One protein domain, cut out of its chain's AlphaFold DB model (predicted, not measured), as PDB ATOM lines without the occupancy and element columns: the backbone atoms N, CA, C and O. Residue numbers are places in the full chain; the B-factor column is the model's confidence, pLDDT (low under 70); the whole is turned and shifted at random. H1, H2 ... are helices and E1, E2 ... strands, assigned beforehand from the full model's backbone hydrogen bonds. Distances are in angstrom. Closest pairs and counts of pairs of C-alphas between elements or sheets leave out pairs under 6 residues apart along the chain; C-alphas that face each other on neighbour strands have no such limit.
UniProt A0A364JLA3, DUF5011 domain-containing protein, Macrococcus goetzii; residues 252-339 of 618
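This is residues 252 to 339 of the 618 residues of the protein "DUF5011 domain-containing protein" of Macrococcus goetzii (UniProt A0A364JLA3). The main part is one four-stranded sheet, E5, E2, E8 and E7, curled like part of a barrel, with the short helix H1 on its open side between the edge strands E5 and E7. A short two-stranded piece, E1 with E6, lies at one end of the model, and the hairpin of E3 and E4 lies at the opposite end. The printed part has 88 residues with eight named strands and two named helices, in the order E1, E2, E3, E4, E5, E6, H1, E7, H2, E8; the large sheet is mixed, in the order E5, E2, E8, E7, and the two small sheets are antiparallel. The class is mixed, helices and strands, with 9 residues in helices and 35 in strands. The whole is compact, with a radius of gyration of the C-alphas of 12.6 A and spans of 34 by 28 by 19 A.

Start at C-alpha 252, at (10.270, 106.307, 174.161), where E1 begins; it covers residues 252 to 254. Next comes E2, residues 260 to 267, the longest strand, 22.9 A from C-alpha 260 at (4.662, 96.755, 166.286) to C-alpha 267 at (-3.045, 115.808, 156.090). E3, residues 274 to 276, and E4, residues 280 to 282, follow. After one residue you reach E5, residues 284 to 288, 13.5 A long. E6 covers residues 295 to 298 and is 10.0 A long, and H1 covers residues 302 to 306, 6.1 A long. E7 is residues 316 to 318, and H2 is residues 329 to 332, 5.1 A long. E8, residues 333 to 338, follows H2 directly and runs 16.4 A to C-alpha 338 at (1.846, 115.926, 149.236).

Look first at the strongly twisted sheet. E2 and E5 are antiparallel at 147 degrees; N 263 and O 285 are 2.8 A apart, within hydrogen-bond range. E2 and E8 are parallel at 48 degrees, with N 336 and O 266 at 2.7 A. E8 and E7 are antiparallel at 133 degrees, with N 317 and O 337 at 2.9 A. The pairing is staggered: E2 pairs with E5 over residues 260 to 264 and with E8 over residues 264 to 267. H2 is on the sheet at a height of 4.4 A, only just above the sheet's level, and over none of its strands; its closest C-alphas to E2 are those of Thr 332 and Ile 263, 4.6 A apart. H1 only grazes the sheet, with residues 302 to 305; its closest C-alphas to E5 are those of Leu 304 and Val 287, 7.1 A apart. Farther out, E1 and E6 are antiparallel at 150 degrees, with N 296 and O 253 at 2.9 A. The hairpin E3 and E4 is antiparallel at 134 degrees, with N 282 and O 274 at 2.8 A. E4 runs on into E5 at 71 degrees, and E2 and E4 are only just apart, their closest C-alphas 8.2 A away from each other. In H1 every O i to N i+4 pair is within hydrogen-bond range; H2 is too short for such a pair, but its one O i to N i+3 pair is within range.

The two C-alphas farthest apart are those of Asp 269 and Gly 292, 38.2 A. The C-alphas of Lys 252 and Thr 339, first and last printed, are 28.5 A apart. The printed part has no cut, and no link is long. The mean pLDDT of the printed part is 86.4; look for values under 70 at residues 273 to 281, where E3 has a mean of 62 and E4 of 60.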
ATOM      1  N   LYS A 252      10.334 107.765 174.148       93.88
ATOM      2  CA  LYS A 252      10.270 106.307 174.161       93.88
ATOM      3  C   LYS A 252       8.813 105.855 174.115       93.88
ATOM      4  O   LYS A 252       8.030 106.251 174.975       93.88
ATOM      5  N   LEU A 253       8.464 105.016 173.143       94.56
ATOM      6  CA  LEU A 253       7.122 104.445 172.993       94.56
ATOM      7  C   LEU A 253       7.216 102.925 172.971       94.56
ATOM      8  O   LEU A 253       8.009 102.376 172.208       94.56
ATOM      9  N   SER A 254       6.399 102.250 173.780       92.31
ATOM     10  CA  SER A 254       6.284 100.792 173.719       92.31
ATOM     11  C   SER A 254       5.575 100.365 172.433       92.31
ATOM     12  O   SER A 254       4.598 100.983 172.014       92.31
ATOM     13  N   THR A 255       6.056  99.287 171.827       89.25
ATOM     14  CA  THR A 255       5.448  98.637 170.664       89.25
ATOM     15  C   THR A 255       4.595  97.426 171.050       89.25
ATOM     16  O   THR A 255       4.255  96.629 170.186       89.25
ATOM     17  N   GLY A 256       4.308  97.219 172.340       84.50
ATOM     18  CA  GLY A 256       3.571  96.046 172.815       84.50
ATOM     19  C   GLY A 256       4.279  94.707 172.550       84.50
ATOM     20  O   GLY A 256       5.439  94.644 172.142       84.50
ATOM     21  N   THR A 257       3.569  93.603 172.798       79.19
ATOM     22  CA  THR A 257       4.128  92.238 172.728       79.19
ATOM     23  C   THR A 257       4.378  91.730 171.310       79.19
ATOM     24  O   THR A 257       5.112  90.762 171.133       79.19
ATOM     25  N   ASP A 258       3.743  92.326 170.300       82.69
ATOM     26  CA  ASP A 258       3.923  91.965 168.889       82.69
ATOM     27  C   ASP A 258       5.060  92.750 168.210       82.69
ATOM     28  O   ASP A 258       5.366  92.496 167.041       82.69
ATOM     29  N   GLY A 259       5.707  93.664 168.946       86.31
ATOM     30  CA  GLY A 259       6.845  94.448 168.475       86.31
ATOM     31  C   GLY A 259       6.470  95.530 167.462       86.31
ATOM     32  O   GLY A 259       7.357  96.040 166.774       86.31
ATOM     33  N   LYS A 260       5.178  95.861 167.327       90.56
ATOM     34  CA  LYS A 260       4.662  96.755 166.286       90.56
ATOM     35  C   LYS A 260       3.920  97.945 166.875       90.56
ATOM     36  O   LYS A 260       3.044  97.804 167.716       90.56
ATOM     37  N   LEU A 261       4.215  99.132 166.357       94.69
ATOM     38  CA  LEU A 261       3.474 100.347 166.682       94.69
ATOM     39  C   LEU A 261       2.760 100.867 165.437       94.69
ATOM     40  O   LEU A 261       3.360 101.007 164.371       94.69
ATOM     41  N   THR A 262       1.465 101.138 165.585       93.75
ATOM     42  CA  THR A 262       0.644 101.731 164.525       93.75
ATOM     43  C   THR A 262       0.798 103.247 164.551       93.75
ATOM     44  O   THR A 262       0.693 103.860 165.610       93.75
ATOM     45  N   ILE A 263       1.038 103.833 163.382       95.50
ATOM     46  CA  ILE A 263       1.162 105.273 163.166       95.50
ATOM     47  C   ILE A 263      -0.013 105.710 162.302       95.50
ATOM     48  O   ILE A 263      -0.183 105.181 161.207       95.50
ATOM     49  N   ASN A 264      -0.822 106.643 162.779       93.31
ATOM     50  CA  ASN A 264      -1.942 107.215 162.048       93.31
ATOM     51  C   ASN A 264      -1.461 108.367 161.165       93.31
ATOM     52  O   ASN A 264      -0.600 109.155 161.558       93.31
ATOM     53  N   PHE A 265      -2.037 108.463 159.975       91.31
ATOM     54  CA  PHE A 265      -1.729 109.481 158.985       91.31
ATOM     55  C   PHE A 265      -2.896 110.450 158.847       91.31
ATOM     56  O   PHE A 265      -4.058 110.039 158.801       91.31
ATOM     57  N   LYS A 266      -2.577 111.735 158.720       87.94
ATOM     58  CA  LYS A 266      -3.536 112.805 158.449       87.94
ATOM     59  C   LYS A 266      -2.864 113.871 157.583       87.94
ATOM     60  O   LYS A 266      -1.663 114.039 157.680       87.94
ATOM     61  N   THR A 267      -3.570 114.584 156.720       81.94
ATOM     62  CA  THR A 267      -3.045 115.808 156.090       81.94
ATOM     63  C   THR A 267      -3.365 117.039 156.939       81.94
ATOM     64  O   THR A 267      -4.246 117.006 157.800       81.94
ATOM     65  N   LEU A 268      -2.711 118.171 156.664       75.38
ATOM     66  CA  LEU A 268      -3.005 119.437 157.355       75.38
ATOM     67  C   LEU A 268      -4.480 119.868 157.242       75.38
ATOM     68  O   LEU A 268      -5.024 120.439 158.183       75.38
ATOM     69  N   ASP A 269      -5.142 119.552 156.126       72.19
ATOM     70  CA  ASP A 269      -6.571 119.805 155.897       72.19
ATOM     71  C   ASP A 269      -7.492 118.678 156.406       72.19
ATOM     72  O   ASP A 269      -8.710 118.754 156.268       72.19
ATOM     73  N   GLY A 270      -6.935 117.645 157.046       70.44
ATOM     74  CA  GLY A 270      -7.698 116.643 157.787       70.44
ATOM     75  C   GLY A 270      -8.043 115.354 157.059       70.44
ATOM     76  O   GLY A 270      -8.774 114.537 157.617       70.44
ATOM     77  N   ARG A 271      -7.496 115.120 155.867       71.38
ATOM     78  CA  ARG A 271      -7.692 113.867 155.129       71.38
ATOM     79  C   ARG A 271      -6.914 112.747 155.807       71.38
ATOM     80  O   ARG A 271      -5.738 112.908 156.112       71.38
ATOM     81  N   THR A 272      -7.546 111.599 156.005       75.12
ATOM     82  CA  THR A 272      -6.928 110.412 156.621       75.12
ATOM     83  C   THR A 272      -6.859 109.225 155.665       75.12
ATOM     84  O   THR A 272      -6.442 108.142 156.054       75.12
ATOM     85  N   ASP A 273      -7.249 109.410 154.404       67.38
ATOM     86  CA  ASP A 273      -7.393 108.336 153.429       67.38
ATOM     87  C   ASP A 273      -6.415 108.506 152.277       67.38
ATOM     88  O   ASP A 273      -6.617 109.335 151.389       67.38
ATOM     89  N   PHE A 274      -5.367 107.689 152.284       69.88
ATOM     90  CA  PHE A 274      -4.277 107.811 151.330       69.88
ATOM     91  C   PHE A 274      -4.219 106.603 150.392       69.88
ATOM     92  O   PHE A 274      -4.298 105.467 150.875       69.88
ATOM     93  N   PRO A 275      -4.059 106.804 149.076       59.06
ATOM     94  CA  PRO A 275      -3.920 105.702 148.135       59.06
ATOM     95  C   PRO A 275      -2.602 104.932 148.348       59.06
ATOM     96  O   PRO A 275      -1.575 105.480 148.758       59.06
ATOM     97  N   LYS A 276      -2.657 103.617 148.115       58.22
ATOM     98  CA  LYS A 276      -1.491 102.747 147.917       58.22
ATOM     99  C   LYS A 276      -1.470 102.280 146.469       58.22
ATOM    100  O   LYS A 276      -2.536 101.994 145.922       58.22
ATOM    101  N   SER A 277      -0.271 101.964 145.982       48.88
ATOM    102  CA  SER A 277       0.024 101.341 144.680       48.88
ATOM    103  C   SER A 277      -0.768 100.075 144.329       48.88
ATOM    104  O   SER A 277      -0.655  99.575 143.221       48.88
ATOM    105  N   THR A 278      -1.541  99.501 145.255       46.91
ATOM    106  CA  THR A 278      -2.418  98.343 145.022       46.91
ATOM    107  C   THR A 278      -3.907  98.713 144.931       46.91
ATOM    108  O   THR A 278      -4.747  97.813 144.991       46.91
ATOM    109  N   GLY A 279      -4.253 100.006 144.875       46.25
ATOM    110  CA  GLY A 279      -5.635 100.512 144.902       46.25
ATOM    111  C   GLY A 279      -6.319 100.419 146.274       46.25
ATOM    112  O   GLY A 279      -7.547 100.379 146.337       46.25
ATOM    113  N   LYS A 280      -5.533 100.318 147.361       51.22
ATOM    114  CA  LYS A 280      -6.020 100.201 148.748       51.22
ATOM    115  C   LYS A 280      -5.791 101.501 149.510       51.22
ATOM    116  O   LYS A 280      -4.659 101.971 149.561       51.22
ATOM    117  N   LEU A 281      -6.824 102.031 150.160       58.47
ATOM    118  CA  LEU A 281      -6.666 103.187 151.044       58.47
ATOM    119  C   LEU A 281      -6.005 102.772 152.366       58.47
ATOM    120  O   LEU A 281      -6.303 101.718 152.935       58.47
ATOM    121  N   THR A 282      -5.086 103.594 152.857       71.12
ATOM    122  CA  THR A 282      -4.425 103.417 154.150       71.12
ATOM    123  C   THR A 282      -4.596 104.699 154.946       71.12
ATOM    124  O   THR A 282      -4.364 105.776 154.416       71.12
ATOM    125  N   SER A 283      -4.990 104.579 156.209       79.94
ATOM    126  CA  SER A 283      -4.978 105.678 157.182       79.94
ATOM    127  C   SER A 283      -3.877 105.516 158.217       79.94
ATOM    128  O   SER A 283      -3.675 106.374 159.069       79.94
ATOM    129  N   THR A 284      -3.160 104.396 158.145       90.06
ATOM    130  CA  THR A 284      -2.114 104.041 159.085       90.06
ATOM    131  C   THR A 284      -0.925 103.388 158.390       90.06
ATOM    132  O   THR A 284      -1.034 102.833 157.288       90.06
ATOM    133  N   GLY A 285       0.217 103.442 159.062       90.50
ATOM    134  CA  GLY A 285       1.403 102.643 158.807       90.50
ATOM    135  C   GLY A 285       1.841 101.923 160.077       90.50
ATOM    136  O   GLY A 285       1.264 102.092 161.150       90.50
ATOM    137  N   THR A 286       2.863 101.086 159.957       93.25
ATOM    138  CA  THR A 286       3.389 100.328 161.090       93.25
ATOM    139  C   THR A 286       4.898 100.459 161.122       93.25
ATOM    140  O   THR A 286       5.554 100.258 160.102       93.25
ATOM    141  N   VAL A 287       5.434 100.759 162.299       95.75
ATOM    142  CA  VAL A 287       6.862 100.648 162.600       95.75
ATOM    143  C   VAL A 287       7.103  99.428 163.476       95.75
ATOM    144  O   VAL A 287       6.234  99.027 164.250       95.75
ATOM    145  N   THR A 288       8.277  98.821 163.335       93.06
ATOM    146  CA  THR A 288       8.685  97.664 164.142       93.06
ATOM    147  C   THR A 288       9.876  98.058 165.004       93.06
ATOM    148  O   THR A 288      10.772  98.756 164.527       93.06
ATOM    149  N   ALA A 289       9.877  97.624 166.263       90.50
ATOM    150  CA  ALA A 289      11.011  97.820 167.160       90.50
ATOM    151  C   ALA A 289      12.280  97.115 166.641       90.50
ATOM    152  O   ALA A 289      12.218  96.163 165.855       90.50
ATOM    153  N   GLU A 290      13.447  97.576 167.092       87.75
ATOM    154  CA  GLU A 290      14.709  96.887 166.823       87.75
ATOM    155  C   GLU A 290      14.704  95.482 167.454       87.75
ATOM    156  O   GLU A 290      14.027  95.202 168.444       87.75
ATOM    157  N   LYS A 291      15.469  94.550 166.877       85.81
ATOM    158  CA  LYS A 291      15.489  93.163 167.353       85.81
ATOM    159  C   LYS A 291      15.934  93.101 168.820       85.81
ATOM    160  O   LYS A 291      17.068  93.443 169.139       85.81
ATOM    161  N   GLY A 292      15.068  92.563 169.678       84.69
ATOM    162  CA  GLY A 292      15.337  92.414 171.110       84.69
ATOM    163  C   GLY A 292      14.858  93.587 171.969       84.69
ATOM    164  O   GLY A 292      15.104  93.562 173.173       84.69
ATOM    165  N   THR A 293      14.163  94.572 171.389       88.25
ATOM    166  CA  THR A 293      13.449  95.620 172.132       88.25
ATOM    167  C   THR A 293      11.940  95.535 171.891       88.25
ATOM    168  O   THR A 293      11.477  94.989 170.892       88.25
ATOM    169  N   ASP A 294      11.167  96.074 172.831       91.50
ATOM    170  CA  ASP A 294       9.704  96.217 172.791       91.50
ATOM    171  C   ASP A 294       9.289  97.699 172.752       91.50
ATOM    172  O   ASP A 294       8.203  98.086 173.196       91.50
ATOM    173  N   TYR A 295      10.189  98.549 172.255       93.12
ATOM    174  CA  TYR A 295      10.016  99.991 172.175       93.12
ATOM    175  C   TYR A 295      10.760 100.592 170.980       93.12
ATOM    176  O   TYR A 295      11.746 100.031 170.490       93.12
ATOM    177  N   ILE A 296      10.316 101.784 170.582       95.12
ATOM    178  CA  ILE A 296      11.046 102.706 169.711       95.12
ATOM    179  C   ILE A 296      11.465 103.954 170.491       95.12
ATOM    180  O   ILE A 296      10.819 104.349 171.463       95.12
ATOM    181  N   GLU A 297      12.544 104.582 170.045       95.56
ATOM    182  CA  GLU A 297      13.008 105.897 170.493       95.56
ATOM    183  C   GLU A 297      13.065 106.843 169.301       95.56
ATOM    184  O   GLU A 297      13.726 106.527 168.307       95.56
ATOM    185  N   VAL A 298      12.373 107.970 169.403       96.31
ATOM    186  CA  VAL A 298      12.227 108.944 168.317       96.31
ATOM    187  C   VAL A 298      12.815 110.273 168.776       96.31
ATOM    188  O   VAL A 298      12.381 110.810 169.799       96.31
ATOM    189  N   TYR A 299      13.818 110.771 168.050       95.38
ATOM    190  CA  TYR A 299      14.364 112.115 168.236       95.38
ATOM    191  C   TYR A 299      13.564 113.150 167.445       95.38
ATOM    192  O   TYR A 299      13.108 114.142 168.006       95.38
ATOM    193  N   ASP A 300      13.378 112.893 166.156       96.19
ATOM    194  CA  ASP A 300      12.569 113.686 165.240       96.19
ATOM    195  C   ASP A 300      11.658 112.762 164.421       96.19
ATOM    196  O   ASP A 300      11.822 111.539 164.406       96.19
ATOM    197  N   LEU A 301      10.657 113.317 163.741       96.06
ATOM    198  CA  LEU A 301       9.721 112.498 162.962       96.06
ATOM    199  C   LEU A 301      10.395 111.763 161.786       96.06
ATOM    200  O   LEU A 301       9.871 110.756 161.301       96.06
ATOM    201  N   ARG A 302      11.571 112.212 161.339       96.00
ATOM    202  CA  ARG A 302      12.348 111.587 160.266       96.00
ATOM    203  C   ARG A 302      12.845 110.199 160.667       96.00
ATOM    204  O   ARG A 302      12.906 109.325 159.797       96.00
ATOM    205  N   ASP A 303      13.119 109.961 161.949       96.06
ATOM    206  CA  ASP A 303      13.484 108.637 162.470       96.06
ATOM    207  C   ASP A 303      12.460 107.556 162.098       96.06
ATOM    208  O   ASP A 303      12.842 106.419 161.805       96.06
ATOM    209  N   LEU A 304      11.165 107.889 162.038       96.50
ATOM    210  CA  LEU A 304      10.118 106.922 161.694       96.50
ATOM    211  C   LEU A 304      10.370 106.268 160.332       96.50
ATOM    212  O   LEU A 304      10.239 105.055 160.196       96.50
ATOM    213  N   THR A 305      10.793 107.051 159.339       94.69
ATOM    214  CA  THR A 305      11.084 106.543 157.989       94.69
ATOM    215  C   THR A 305      12.519 106.043 157.858       94.69
ATOM    216  O   THR A 305      12.737 104.964 157.312       94.69
ATOM    217  N   LYS A 306      13.509 106.780 158.381       95.31
ATOM    218  CA  LYS A 306      14.932 106.445 158.206       95.31
ATOM    219  C   LYS A 306      15.408 105.300 159.090       95.31
ATOM    220  O   LYS A 306      16.160 104.450 158.624       95.31
ATOM    221  N   LYS A 307      15.005 105.293 160.360       94.00
ATOM    222  CA  LYS A 307      15.442 104.302 161.350       94.00
ATOM    223  C   LYS A 307      14.475 103.124 161.411       94.00
ATOM    224  O   LYS A 307      14.903 101.974 161.348       94.00
ATOM    225  N   TYR A 308      13.173 103.406 161.470       95.00
ATOM    226  CA  TYR A 308      12.141 102.377 161.651       95.00
ATOM    227  C   TYR A 308      11.408 101.968 160.369       95.00
ATOM    228  O   TYR A 308      10.482 101.160 160.436       95.00
ATOM    229  N   GLN A 309      11.843 102.471 159.207       94.31
ATOM    230  CA  GLN A 309      11.382 102.030 157.884       94.31
ATOM    231  C   GLN A 309       9.857 102.129 157.698       94.31
ATOM    232  O   GLN A 309       9.252 101.328 156.980       94.31
ATOM    233  N   LEU A 310       9.221 103.122 158.333       94.81
ATOM    234  CA  LEU A 310       7.813 103.431 158.118       94.81
ATOM    235  C   LEU A 310       7.564 103.662 156.626       94.81
ATOM    236  O   LEU A 310       8.096 104.597 156.027       94.81
ATOM    237  N   THR A 311       6.725 102.820 156.034       91.00
ATOM    238  CA  THR A 311       6.281 103.004 154.652       91.00
ATOM    239  C   THR A 311       5.165 104.041 154.625       91.00
ATOM    240  O   THR A 311       4.097 103.818 155.200       91.00
ATOM    241  N   LEU A 312       5.419 105.167 153.959       89.50
ATOM    242  CA  LEU A 312       4.428 106.218 153.751       89.50
ATOM    243  C   LEU A 312       3.516 105.890 152.561       89.50
ATOM    244  O   LEU A 312       3.902 105.105 151.687       89.50
ATOM    245  N   PRO A 313       2.311 106.479 152.504       81.88
ATOM    246  CA  PRO A 313       1.494 106.434 151.303       81.88
ATOM    247  C   PRO A 313       2.235 107.042 150.108       81.88
ATOM    248  O   PRO A 313       3.024 107.977 150.257       81.88
ATOM    249  N   GLN A 314       1.990 106.504 148.917       77.06
ATOM    250  CA  GLN A 314       2.673 106.961 147.712       77.06
ATOM    251  C   GLN A 314       2.291 108.414 147.413       77.06
ATOM    252  O   GLN A 314       1.131 108.780 147.552       77.06
ATOM    253  N   GLY A 315       3.266 109.243 147.027       78.38
ATOM    254  CA  GLY A 315       3.049 110.668 146.753       78.38
ATOM    255  C   GLY A 315       2.871 111.550 147.994       78.38
ATOM    256  O   GLY A 315       2.498 112.716 147.854       78.38
ATOM    257  N   PHE A 316       3.142 111.020 149.190       86.25
ATOM    258  CA  PHE A 316       3.147 111.770 150.442       86.25
ATOM    259  C   PHE A 316       4.487 111.663 151.168       86.25
ATOM    260  O   PHE A 316       5.155 110.630 151.164       86.25
ATOM    261  N   GLU A 317       4.835 112.737 151.865       90.94
ATOM    262  CA  GLU A 317       5.961 112.803 152.789       90.94
ATOM    263  C   GLU A 317       5.506 113.354 154.148       90.94
ATOM    264  O   GLU A 317       4.472 114.019 154.249       90.94
ATOM    265  N   ILE A 318       6.267 113.072 155.210       95.12
ATOM    266  CA  ILE A 318       5.985 113.624 156.543       95.12
ATOM    267  C   ILE A 318       6.049 115.150 156.474       95.12
ATOM    268  O   ILE A 318       7.015 115.725 155.962       95.12
ATOM    269  N   ASN A 319       5.031 115.816 157.007       92.00
ATOM    270  CA  ASN A 319       5.055 117.256 157.174       92.00
ATOM    271  C   ASN A 319       6.052 117.629 158.281       92.00
ATOM    272  O   ASN A 319       5.938 117.161 159.408       92.00
ATOM    273  N   ASN A 320       7.017 118.489 157.952       93.44
ATOM    274  CA  ASN A 320       8.115 118.885 158.836       93.44
ATOM    275  C   ASN A 320       8.857 117.681 159.474       93.44
ATOM    276  O   ASN A 320       8.767 117.463 160.683       93.44
ATOM    277  N   PRO A 321       9.597 116.883 158.680       94.31
ATOM    278  CA  PRO A 321      10.223 115.650 159.160       94.31
ATOM    279  C   PRO A 321      11.253 115.886 160.277       94.31
ATOM    280  O   PRO A 321      11.463 115.004 161.097       94.31
ATOM    281  N   ASP A 322      11.861 117.071 160.349       96.00
ATOM    282  CA  ASP A 322      12.848 117.420 161.381       96.00
ATOM    283  C   ASP A 322      12.199 117.941 162.680       96.00
ATOM    284  O   ASP A 322      12.886 118.413 163.586       96.00
ATOM    285  N   LYS A 323      10.861 117.879 162.792       94.44
ATOM    286  CA  LYS A 323      10.147 118.241 164.020       94.44
ATOM    287  C   LYS A 323      10.542 117.286 165.145       94.44
ATOM    288  O   LYS A 323      10.302 116.083 165.059       94.44
ATOM    289  N   VAL A 324      11.061 117.855 166.232       94.56
ATOM    290  CA  VAL A 324      11.213 117.159 167.513       94.56
ATOM    291  C   VAL A 324       9.827 117.063 168.161       94.56
ATOM    292  O   VAL A 324       9.237 118.107 168.456       94.56
ATOM    293  N   PRO A 325       9.277 115.855 168.360       94.12
ATOM    294  CA  PRO A 325       7.945 115.693 168.916       94.12
ATOM    295  C   PRO A 325       7.917 116.102 170.393       94.12
ATOM    296  O   PRO A 325       8.855 115.836 171.146       94.12
ATOM    297  N   ALA A 326       6.826 116.735 170.821       92.00
ATOM    298  CA  ALA A 326       6.638 117.148 172.214       92.00
ATOM    299  C   ALA A 326       6.135 116.007 173.113       92.00
ATOM    300  O   ALA A 326       6.382 116.000 174.320       92.00
ATOM    301  N   ASN A 327       5.408 115.047 172.539       93.56
ATOM    302  CA  ASN A 327       4.782 113.935 173.249       93.56
ATOM    303  C   ASN A 327       4.588 112.718 172.314       93.56
ATOM    304  O   ASN A 327       4.890 112.767 171.123       93.56
ATOM    305  N   ALA A 328       4.090 111.608 172.865       93.44
ATOM    306  CA  ALA A 328       3.841 110.375 172.113       93.44
ATOM    307  C   ALA A 328       2.712 110.503 171.067       93.44
ATOM    308  O   ALA A 328       2.685 109.750 170.090       93.44
ATOM    309  N   GLU A 329       1.786 111.444 171.250       94.44
ATOM    310  CA  GLU A 329       0.668 111.666 170.331       94.44
ATOM    311  C   GLU A 329       1.158 112.204 168.985       94.44
ATOM    312  O   GLU A 329       0.731 111.712 167.947       94.44
ATOM    313  N   GLU A 330       2.133 113.119 168.991       94.69
ATOM    314  CA  GLU A 330       2.745 113.658 167.765       94.69
ATOM    315  C   GLU A 330       3.563 112.623 166.973       94.69
ATOM    316  O   GLU A 330       3.887 112.844 165.810       94.69
ATOM    317  N   ILE A 331       3.914 111.497 167.599       95.81
ATOM    318  CA  ILE A 331       4.600 110.377 166.943       95.81
ATOM    319  C   ILE A 331       3.582 109.389 166.377       95.81
ATOM    320  O   ILE A 331       3.772 108.859 165.286       95.81
ATOM    321  N   THR A 332       2.509 109.123 167.124       95.69
ATOM    322  CA  THR A 332       1.465 108.166 166.732       95.69
ATOM    323  C   THR A 332       0.438 108.755 165.773       95.69
ATOM    324  O   THR A 332      -0.249 107.989 165.109       95.69
ATOM    325  N   ASN A 333       0.360 110.079 165.643       95.25
ATOM    326  CA  ASN A 333      -0.477 110.780 164.676       95.25
ATOM    327  C   ASN A 333       0.386 111.787 163.917       95.25
ATOM    328  O   ASN A 333       0.695 112.859 164.436       95.25
ATOM    329  N   ILE A 334       0.793 111.432 162.698       95.31
ATOM    330  CA  ILE A 334       1.669 112.282 161.891       95.31
ATOM    331  C   ILE A 334       0.884 113.005 160.806       95.31
ATOM    332  O   ILE A 334       0.076 112.410 160.082       95.31
ATOM    333  N   ASP A 335       1.183 114.293 160.668       93.19
ATOM    334  CA  ASP A 335       0.720 115.076 159.538       93.19
ATOM    335  C   ASP A 335       1.588 114.769 158.314       93.19
ATOM    336  O   ASP A 335       2.819 114.747 158.376       93.19
ATOM    337  N   LEU A 336       0.941 114.551 157.179       91.31
ATOM    338  CA  LEU A 336       1.543 114.341 155.878       91.31
ATOM    339  C   LEU A 336       1.274 115.550 154.987       91.31
ATOM    340  O   LEU A 336       0.249 116.229 155.094       91.31
ATOM    341  N   LYS A 337       2.192 115.783 154.057       85.69
ATOM    342  CA  LYS A 337       2.011 116.708 152.943       85.69
ATOM    343  C   LYS A 337       2.281 115.983 151.632       85.69
ATOM    344  O   LYS A 337       3.026 115.005 151.584       85.69
ATOM    345  N   GLN A 338       1.652 116.464 150.572       80.50
ATOM    346  CA  GLN A 338       1.846 115.926 149.236       80.50
ATOM    347  C   GLN A 338       3.278 116.193 148.765       80.50
ATOM    348  O   GLN A 338       3.803 117.298 148.924       80.50
ATOM    349  N   THR A 339       3.910 115.173 148.192       81.50
ATOM    350  CA  THR A 339       5.231 115.306 147.582       81.50
ATOM    351  C   THR A 339       5.126 116.235 146.366       81.50
ATOM    352  O   THR A 339       4.265 116.010 145.508       81.50
TER     353      THR A 339